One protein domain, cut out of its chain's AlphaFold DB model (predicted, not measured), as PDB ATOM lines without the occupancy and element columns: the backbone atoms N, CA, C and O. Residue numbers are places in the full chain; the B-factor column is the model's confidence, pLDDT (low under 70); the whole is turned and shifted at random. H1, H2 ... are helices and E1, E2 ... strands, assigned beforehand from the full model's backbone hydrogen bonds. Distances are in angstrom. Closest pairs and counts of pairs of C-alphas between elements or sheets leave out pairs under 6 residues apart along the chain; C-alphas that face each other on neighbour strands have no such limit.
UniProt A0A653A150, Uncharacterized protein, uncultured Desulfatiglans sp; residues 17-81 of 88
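What this domain is: This is residues 17 to 81 of the 88 residues of an uncharacterized protein of uncultured Desulfatiglans sp (UniProt A0A653A150). A long antiparallel hairpin, E2 and E3, is joined near its turn by the short strand E1; H1 packs beside E2 toward the hairpin's other end, and residues 17 to 29 make a loop before E1. The 65 printed residues run E1, H1, E2, E3, mixed in class, with the antiparallel sheet E1 E2 E3. The whole is only just compact, close to loose: radius of gyration of the C-alphas 12.8 A, spans 34 by 23 by 20 A.

Where its parts are: E2 is residues 56 to 63, 21.9 A; E3 is 68 to 75, 22.5 A, ending at C-alpha 75 (53.858, 111.591, 31.211). E1, residues 30 to 32, begins at C-alpha 30 (69.955, 120.529, 28.956). H1 is residues 39 to 52, 19.3 A.

How they stand to each other: Inner strand E2 pairs with E3 (N 59 to O 72, 2.8 A) and E1 (N 31 to O 62, 2.9 A). H1 stands at the sheet's level, height 3.3 A; its closest C-alphas to E2 are Arg 45 and Ala 57, 4.0 A. In H1 every O i to N i+4 pair is within hydrogen-bond range.

The domain as a whole: The farthest C-alphas, Lys 53 and Ala 65, are 35.2 A apart. The printed part has no cut, no link is long, and no printed residue is under 70 in pLDDT.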
ATOM      1  N   ALA A  17      71.310 115.841  33.682       90.56
ATOM      2  CA  ALA A  17      71.577 116.151  32.285       90.56
ATOM      3  C   ALA A  17      70.593 115.372  31.397       90.56
ATOM      4  O   ALA A  17      70.343 114.185  31.611       90.56
ATOM      5  N   TRP A  18      70.029 116.057  30.416       86.50
ATOM      6  CA  TRP A  18      69.069 115.538  29.461       86.50
ATOM      7  C   TRP A  18      69.560 115.881  28.058       86.50
ATOM      8  O   TRP A  18      69.879 117.033  27.776       86.50
ATOM      9  N   ASP A  19      69.628 114.874  27.194       84.50
ATOM     10  CA  ASP A  19      69.871 115.060  25.768       84.50
ATOM     11  C   ASP A  19      68.519 114.986  25.038       84.50
ATOM     12  O   ASP A  19      67.874 113.930  25.058       84.50
ATOM     13  N   PRO A  20      68.033 116.096  24.460       76.31
ATOM     14  CA  PRO A  20      66.772 116.121  23.731       76.31
ATOM     15  C   PRO A  20      66.869 115.468  22.339       76.31
ATOM     16  O   PRO A  20      65.831 115.281  21.705       76.31
ATOM     17  N   GLY A  21      68.067 115.096  21.876       80.25
ATOM     18  CA  GLY A  21      68.305 114.518  20.555       80.25
ATOM     19  C   GLY A  21      68.437 115.583  19.452       80.25
ATOM     20  O   GLY A  21      67.836 116.660  19.545       80.25
ATOM     21  N   PRO A  22      69.218 115.312  18.391       78.19
ATOM     22  CA  PRO A  22      69.552 116.293  17.351       78.19
ATOM     23  C   PRO A  22      68.346 116.764  16.521       78.19
ATOM     24  O   PRO A  22      68.338 117.882  16.010       78.19
ATOM     25  N   GLU A  23      67.305 115.944  16.389       81.94
ATOM     26  CA  GLU A  23      66.087 116.253  15.633       81.94
ATOM     27  C   GLU A  23      65.091 117.143  16.390       81.94
ATOM     28  O   GLU A  23      64.128 117.638  15.803       81.94
ATOM     29  N   SER A  24      65.301 117.351  17.690       77.75
ATOM     30  CA  SER A  24      64.363 118.093  18.536       77.75
ATOM     31  C   SER A  24      64.348 119.599  18.244       77.75
ATOM     32  O   SER A  24      63.376 120.283  18.572       77.75
ATOM     33  N   GLY A  25      65.425 120.132  17.653       78.25
ATOM     34  CA  GLY A  25      65.679 121.574  17.546       78.25
ATOM     35  C   GLY A  25      66.122 122.215  18.870       78.25
ATOM     36  O   GLY A  25      66.193 123.443  18.979       78.25
ATOM     37  N   TRP A  26      66.393 121.400  19.894       78.62
ATOM     38  CA  TRP A  26      66.960 121.833  21.164       78.62
ATOM     39  C   TRP A  26      68.456 121.553  21.143       78.62
ATOM     40  O   TRP A  26      68.892 120.423  21.317       78.62
ATOM     41  N   ASP A  27      69.243 122.602  20.929       72.69
ATOM     42  CA  ASP A  27      70.695 122.473  20.886       72.69
ATOM     43  C   ASP A  27      71.329 122.636  22.272       72.69
ATOM     44  O   ASP A  27      71.017 123.576  23.019       72.69
ATOM     45  N   GLY A  28      72.298 121.762  22.550       79.62
ATOM     46  CA  GLY A  28      73.200 121.842  23.695       79.62
ATOM     47  C   GLY A  28      72.790 120.993  24.895       79.62
ATOM     48  O   GLY A  28      71.770 120.311  24.899       79.62
ATOM     49  N   GLU A  29      73.630 121.040  25.928       86.56
ATOM     50  CA  GLU A  29      73.359 120.392  27.209       86.56
ATOM     51  C   GLU A  29      72.094 120.985  27.834       86.56
ATOM     52  O   GLU A  29      71.961 122.204  27.946       86.56
ATOM     53  N   MET A  30      71.165 120.129  28.248       89.62
ATOM     54  CA  MET A  30      69.955 120.529  28.956       89.62
ATOM     55  C   MET A  30      69.940 119.880  30.330       89.62
ATOM     56  O   MET A  30      70.452 118.781  30.517       89.62
ATOM     57  N   PHE A  31      69.301 120.532  31.293       92.88
ATOM     58  CA  PHE A  31      69.070 119.963  32.615       92.88
ATOM     59  C   PHE A  31      67.581 119.823  32.881       92.88
ATOM     60  O   PHE A  31      66.814 120.729  32.561       92.88
ATOM     61  N   ILE A  32      67.160 118.721  33.497       94.50
ATOM     62  CA  ILE A  32      65.760 118.458  33.837       94.50
ATOM     63  C   ILE A  32      65.602 118.055  35.305       94.50
ATOM     64  O   ILE A  32      66.405 117.321  35.882       94.50
ATOM     65  N   CYS A  33      64.536 118.537  35.943       95.94
ATOM     66  CA  CYS A  33      64.177 118.140  37.299       95.94
ATOM     67  C   CYS A  33      63.335 116.849  37.301       95.94
ATOM     68  O   CYS A  33      62.104 116.888  37.151       95.94
ATOM     69  N   ASN A  34      63.976 115.715  37.591       94.56
ATOM     70  CA  ASN A  34      63.314 114.410  37.704       94.56
ATOM     71  C   ASN A  34      62.755 114.073  39.099       94.56
ATOM     72  O   ASN A  34      62.145 113.026  39.302       94.56
ATOM     73  N   ASN A  35      62.817 115.007  40.050       96.00
ATOM     74  CA  ASN A  35      62.207 114.826  41.368       96.00
ATOM     75  C   ASN A  35      60.661 114.813  41.308       96.00
ATOM     76  O   ASN A  35      60.029 115.854  41.115       96.00
ATOM     77  N   ASN A  36      60.046 113.652  41.555       95.94
ATOM     78  CA  ASN A  36      58.584 113.470  41.595       95.94
ATOM     79  C   ASN A  36      57.888 114.198  42.759       95.94
ATOM     80  O   ASN A  36      56.677 114.402  42.715       95.94
ATOM     81  N   ALA A  37      58.637 114.608  43.784       96.56
ATOM     82  CA  ALA A  37      58.139 115.428  44.886       96.56
ATOM     83  C   ALA A  37      58.336 116.939  44.644       96.56
ATOM     84  O   ALA A  37      58.050 117.751  45.521       96.56
ATOM     85  N   CYS A  38      58.849 117.343  43.475       97.62
ATOM     86  CA  CYS A  38      59.036 118.752  43.148       97.62
ATOM     87  C   CYS A  38      57.688 119.483  43.079       97.62
ATOM     88  O   CYS A  38      56.772 119.033  42.391       97.62
ATOM     89  N   SER A  39      57.586 120.643  43.734       97.19
ATOM     90  CA  SER A  39      56.366 121.464  43.756       97.19
ATOM     91  C   SER A  39      55.889 121.836  42.349       97.19
ATOM     92  O   SER A  39      54.694 121.774  42.074       97.19
ATOM     93  N   TYR A  40      56.815 122.130  41.429       97.12
ATOM     94  CA  TYR A  40      56.511 122.403  40.021       97.12
ATOM     95  C   TYR A  40      55.806 121.223  39.341       97.12
ATOM     96  O   TYR A  40      54.769 121.394  38.702       97.12
ATOM     97  N   PHE A  41      56.327 120.013  39.553       96.94
ATOM     98  CA  PHE A  41      55.772 118.784  38.994       96.94
ATOM     99  C   PHE A  41      54.433 118.412  39.634       96.94
ATOM    100  O   PHE A  41      53.459 118.163  38.927       96.94
ATOM    101  N   VAL A  42      54.354 118.422  40.968       96.38
ATOM    102  CA  VAL A  42      53.140 118.062  41.716       96.38
ATOM    103  C   VAL A  42      51.983 119.003  41.379       96.38
ATOM    104  O   VAL A  42      50.878 118.536  41.092       96.38
ATOM    105  N   ASN A  43      52.238 120.313  41.358       96.06
ATOM    106  CA  ASN A  43      51.219 121.309  41.033       96.06
ATOM    107  C   ASN A  43      50.820 121.242  39.554       96.06
ATOM    108  O   ASN A  43      49.630 121.302  39.247       96.06
ATOM    109  N   GLY A  44      51.787 121.059  38.646       94.94
ATOM    110  CA  GLY A  44      51.517 120.887  37.217       94.94
ATOM    111  C   GLY A  44      50.650 119.661  36.939       94.94
ATOM    112  O   GLY A  44      49.660 119.753  36.218       94.94
ATOM    113  N   ARG A  45      50.963 118.534  37.586       94.62
ATOM    114  CA  ARG A  45      50.165 117.309  37.507       94.62
ATOM    115  C   ARG A  45      48.735 117.518  37.996       94.62
ATOM    116  O   ARG A  45      47.798 117.096  37.329       94.62
ATOM    117  N   LYS A  46      48.562 118.169  39.154       94.38
ATOM    118  CA  LYS A  46      47.235 118.478  39.701       94.38
ATOM    119  C   LYS A  46      46.427 119.330  38.721       94.38
ATOM    120  O   LYS A  46      45.311 118.962  38.382       94.38
ATOM    121  N   LYS A  47      47.030 120.402  38.199       94.31
ATOM    122  CA  LYS A  47      46.394 121.293  37.222       94.31
ATOM    123  C   LYS A  47      45.949 120.543  35.962       94.31
ATOM    124  O   LYS A  47      44.793 120.645  35.567       94.31
ATOM    125  N   ILE A  48      46.840 119.760  35.351       93.50
ATOM    126  CA  ILE A  48      46.522 119.010  34.128       93.50
ATOM    127  C   ILE A  48      45.438 117.957  34.386       93.50
ATOM    128  O   ILE A  48      44.518 117.819  33.578       93.50
ATOM    129  N   ALA A  49      45.501 117.243  35.510       92.38
ATOM    130  CA  ALA A  49      44.468 116.283  35.889       92.38
ATOM    131  C   ALA A  49      43.101 116.960  36.114       92.38
ATOM    132  O   ALA A  49      42.063 116.413  35.725       92.38
ATOM    133  N   ASP A  50      43.083 118.158  36.701       92.31
ATOM    134  CA  ASP A  50      41.861 118.915  36.966       92.31
ATOM    135  C   ASP A  50      41.236 119.464  35.674       92.31
ATOM    136  O   ASP A  50      40.037 119.269  35.461       92.31
ATOM    137  N   GLU A  51      42.042 120.062  34.794       94.06
ATOM    138  CA  GLU A  51      41.583 120.748  33.577       94.06
ATOM    139  C   GLU A  51      41.368 119.801  32.386       94.06
ATOM    140  O   GLU A  51      40.381 119.924  31.667       94.06
ATOM    141  N   ASN A  52      42.276 118.845  32.175       91.25
ATOM    142  CA  ASN A  52      42.346 118.061  30.936       91.25
ATOM    143  C   ASN A  52      42.001 116.584  31.135       91.25
ATOM    144  O   ASN A  52      41.808 115.865  30.160       91.25
ATOM    145  N   LYS A  53      41.932 116.108  32.387       90.12
ATOM    146  CA  LYS A  53      41.660 114.696  32.709       90.12
ATOM    147  C   LYS A  53      42.620 113.726  31.991       90.12
ATOM    148  O   LYS A  53      42.213 112.628  31.624       90.12
ATOM    149  N   VAL A  54      43.897 114.106  31.861       90.94
ATOM    150  CA  VAL A  54      44.980 113.256  31.326       90.94
ATOM    151  C   VAL A  54      46.120 113.067  32.333       90.94
ATOM    152  O   VAL A  54      46.312 113.883  33.234       90.94
ATOM    153  N   ASN A  55      46.903 111.997  32.160       91.06
ATOM    154  CA  ASN A  55      48.041 111.641  33.018       91.06
ATOM    155  C   ASN A  55      49.339 112.325  32.568       91.06
ATOM    156  O   ASN A  55      50.316 111.659  32.223       91.06
ATOM    157  N   PHE A  56      49.339 113.657  32.565       94.44
ATOM    158  CA  PHE A  56      50.524 114.467  32.283       94.44
ATOM    159  C   PHE A  56      50.801 115.478  33.394       94.44
ATOM    160  O   PHE A  56      49.934 115.845  34.186       94.44
ATOM    161  N   ALA A  57      52.043 115.940  33.425       95.56
ATOM    162  CA  ALA A  57      52.543 116.992  34.291       95.56
ATOM    163  C   ALA A  57      53.559 117.850  33.524       95.56
ATOM    164  O   ALA A  57      53.935 117.530  32.396       95.56
ATOM    165  N   TYR A  58      54.053 118.907  34.164       95.94
ATOM    166  CA  TYR A  58      55.207 119.657  33.677       95.94
ATOM    167  C   TYR A  58      56.420 119.397  34.563       95.94
ATOM    168  O   TYR A  58      56.325 119.461  35.789       95.94
ATOM    169  N   ARG A  59      57.578 119.144  33.954       95.94
ATOM    170  CA  ARG A  59      58.876 119.191  34.633       95.94
ATOM    171  C   ARG A  59      59.588 120.481  34.270       95.94
ATOM    172  O   ARG A  59      59.427 121.000  33.171       95.94
ATOM    173  N   TYR A  60      60.359 120.994  35.218       96.38
ATOM    174  CA  TYR A  60      61.221 122.135  34.962       96.38
ATOM    175  C   TYR A  60      62.468 121.659  34.219       96.38
ATOM    176  O   TYR A  60      63.105 120.701  34.669       96.38
ATOM    177  N   PHE A  61      62.809 122.335  33.127       93.44
ATOM    178  CA  PHE A  61      64.101 122.194  32.465       93.44
ATOM    179  C   PHE A  61      64.883 123.509  32.534       93.44
ATOM    180  O   PHE A  61      64.296 124.581  32.701       93.44
ATOM    181  N   TYR A  62      66.196 123.433  32.345       92.38
ATOM    182  CA  TYR A  62      67.091 124.575  32.210       92.38
ATOM    183  C   TYR A  62      68.066 124.370  31.044       92.38
ATOM    184  O   TYR A  62      68.684 123.314  30.929       92.38
ATOM    185  N   ASN A  63      68.179 125.381  30.182       90.50
ATOM    186  CA  ASN A  63      69.190 125.479  29.135       90.50
ATOM    187  C   ASN A  63      70.267 126.488  29.592       90.50
ATOM    188  O   ASN A  63      69.976 127.692  29.618       90.50
ATOM    189  N   PRO A  64      71.489 126.038  29.928       88.06
ATOM    190  CA  PRO A  64      72.589 126.899  30.354       88.06
ATOM    191  C   PRO A  64      73.091 127.806  29.223       88.06
ATOM    192  O   PRO A  64      73.347 128.983  29.459       88.06
ATOM    193  N   ALA A  65      73.146 127.320  27.978       86.88
ATOM    194  CA  ALA A  65      73.627 128.097  26.833       86.88
ATOM    195  C   ALA A  65      72.761 129.337  26.551       86.88
ATOM    196  O   ALA A  65      73.258 130.369  26.103       86.88
ATOM    197  N   LYS A  66      71.458 129.250  26.837       87.06
ATOM    198  CA  LYS A  66      70.500 130.358  26.706       87.06
ATOM    199  C   LYS A  66      70.214 131.058  28.039       87.06
ATOM    200  O   LYS A  66      69.482 132.047  28.025       87.06
ATOM    201  N   ASN A  67      70.739 130.545  29.158       88.31
ATOM    202  CA  ASN A  67      70.386 130.935  30.527       88.31
ATOM    203  C   ASN A  67      68.859 131.048  30.719       88.31
ATOM    204  O   ASN A  67      68.329 132.069  31.168       88.31
ATOM    205  N   LYS A  68      68.122 130.022  30.274       89.00
ATOM    206  CA  LYS A  68      66.651 130.020  30.276       89.00
ATOM    207  C   LYS A  68      66.097 128.709  30.803       89.00
ATOM    208  O   LYS A  68      66.491 127.637  30.356       89.00
ATOM    209  N   GLY A  69      65.139 128.819  31.718       91.19
ATOM    210  CA  GLY A  69      64.331 127.704  32.195       91.19
ATOM    211  C   GLY A  69      62.935 127.682  31.586       91.19
ATOM    212  O   GLY A  69      62.451 128.696  31.080       91.19
ATOM    213  N   GLY A  70      62.276 126.530  31.662       92.31
ATOM    214  CA  GLY A  70      60.920 126.371  31.151       92.31
ATOM    215  C   GLY A  70      60.243 125.077  31.588       92.31
ATOM    216  O   GLY A  70      60.735 124.348  32.448       92.31
ATOM    217  N   ALA A  71      59.084 124.821  30.985       94.25
ATOM    218  CA  ALA A  71      58.272 123.635  31.215       94.25
ATOM    219  C   ALA A  71      58.481 122.621  30.089       94.25
ATOM    220  O   ALA A  71      58.386 122.982  28.916       94.25
ATOM    221  N   VAL A  72      58.672 121.352  30.433       92.75
ATOM    222  CA  VAL A  72      58.547 120.236  29.489       92.75
ATOM    223  C   VAL A  72      57.415 119.325  29.944       92.75
ATOM    224  O   VAL A  72      57.277 119.040  31.136       92.75
ATOM    225  N   ALA A  73      56.563 118.912  29.007       93.19
ATOM    226  CA  ALA A  73      55.497 117.967  29.299       93.19
ATOM    227  C   ALA A  73      56.103 116.600  29.645       93.19
ATOM    228  O   ALA A  73      56.984 116.105  28.947       93.19
ATOM    229  N   ALA A  74      55.628 115.993  30.726       93.38
ATOM    230  CA  ALA A  74      56.072 114.688  31.189       93.38
ATOM    231  C   ALA A  74      54.859 113.803  31.463       93.38
ATOM    232  O   ALA A  74      53.935 114.204  32.174       93.38
ATOM    233  N   TRP A  75      54.874 112.592  30.915       92.06
ATOM    234  CA  TRP A  75      53.858 111.591  31.211       92.06
ATOM    235  C   TRP A  75      53.968 111.129  32.673       92.06
ATOM    236  O   TRP A  75      55.072 110.961  33.199       92.06
ATOM    237  N   CYS A  76      52.831 110.942  33.348       88.06
ATOM    238  CA  CYS A  76      52.767 110.575  34.764       88.06
ATOM    239  C   CYS A  76      51.716 109.483  35.048       88.06
ATOM    240  O   CYS A  76      50.792 109.686  35.834       88.06
ATOM    241  N   GLY A  77      51.840 108.320  34.402       83.69
ATOM    242  CA  GLY A  77      50.999 107.153  34.700       83.69
ATOM    243  C   GLY A  77      51.470 106.321  35.902       83.69
ATOM    244  O   GLY A  77      52.326 106.746  36.681       83.69
ATOM    245  N   GLY A  78      50.881 105.131  36.062       86.50
ATOM    246  CA  GLY A  78      51.165 104.226  37.184       86.50
ATOM    247  C   GLY A  78      50.900 104.884  38.541       86.50
ATOM    248  O   GLY A  78      49.889 105.569  38.716       86.50
ATOM    249  N   ASP A  79      51.847 104.751  39.469       88.69
ATOM    250  CA  ASP A  79      51.777 105.342  40.816       88.69
ATOM    251  C   ASP A  79      51.756 106.877  40.818       88.69
ATOM    252  O   ASP A  79      51.422 107.508  41.826       88.69
ATOM    253  N   LEU A  80      52.102 107.504  39.690       88.81
ATOM    254  CA  LEU A  80      52.040 108.950  39.537       88.81
ATOM    255  C   LEU A  80      50.692 109.432  38.994       88.81
ATOM    256  O   LEU A  80      50.470 110.641  39.006       88.81
ATOM    257  N   SER A  81      49.793 108.544  38.568       88.50
ATOM    258  CA  SER A  81      48.479 108.936  38.060       88.50
ATOM    259  C   SER A  81      47.600 109.504  39.178       88.50
ATOM    260  O   SER A  81      47.398 108.875  40.219       88.50
TER     261      SER A  81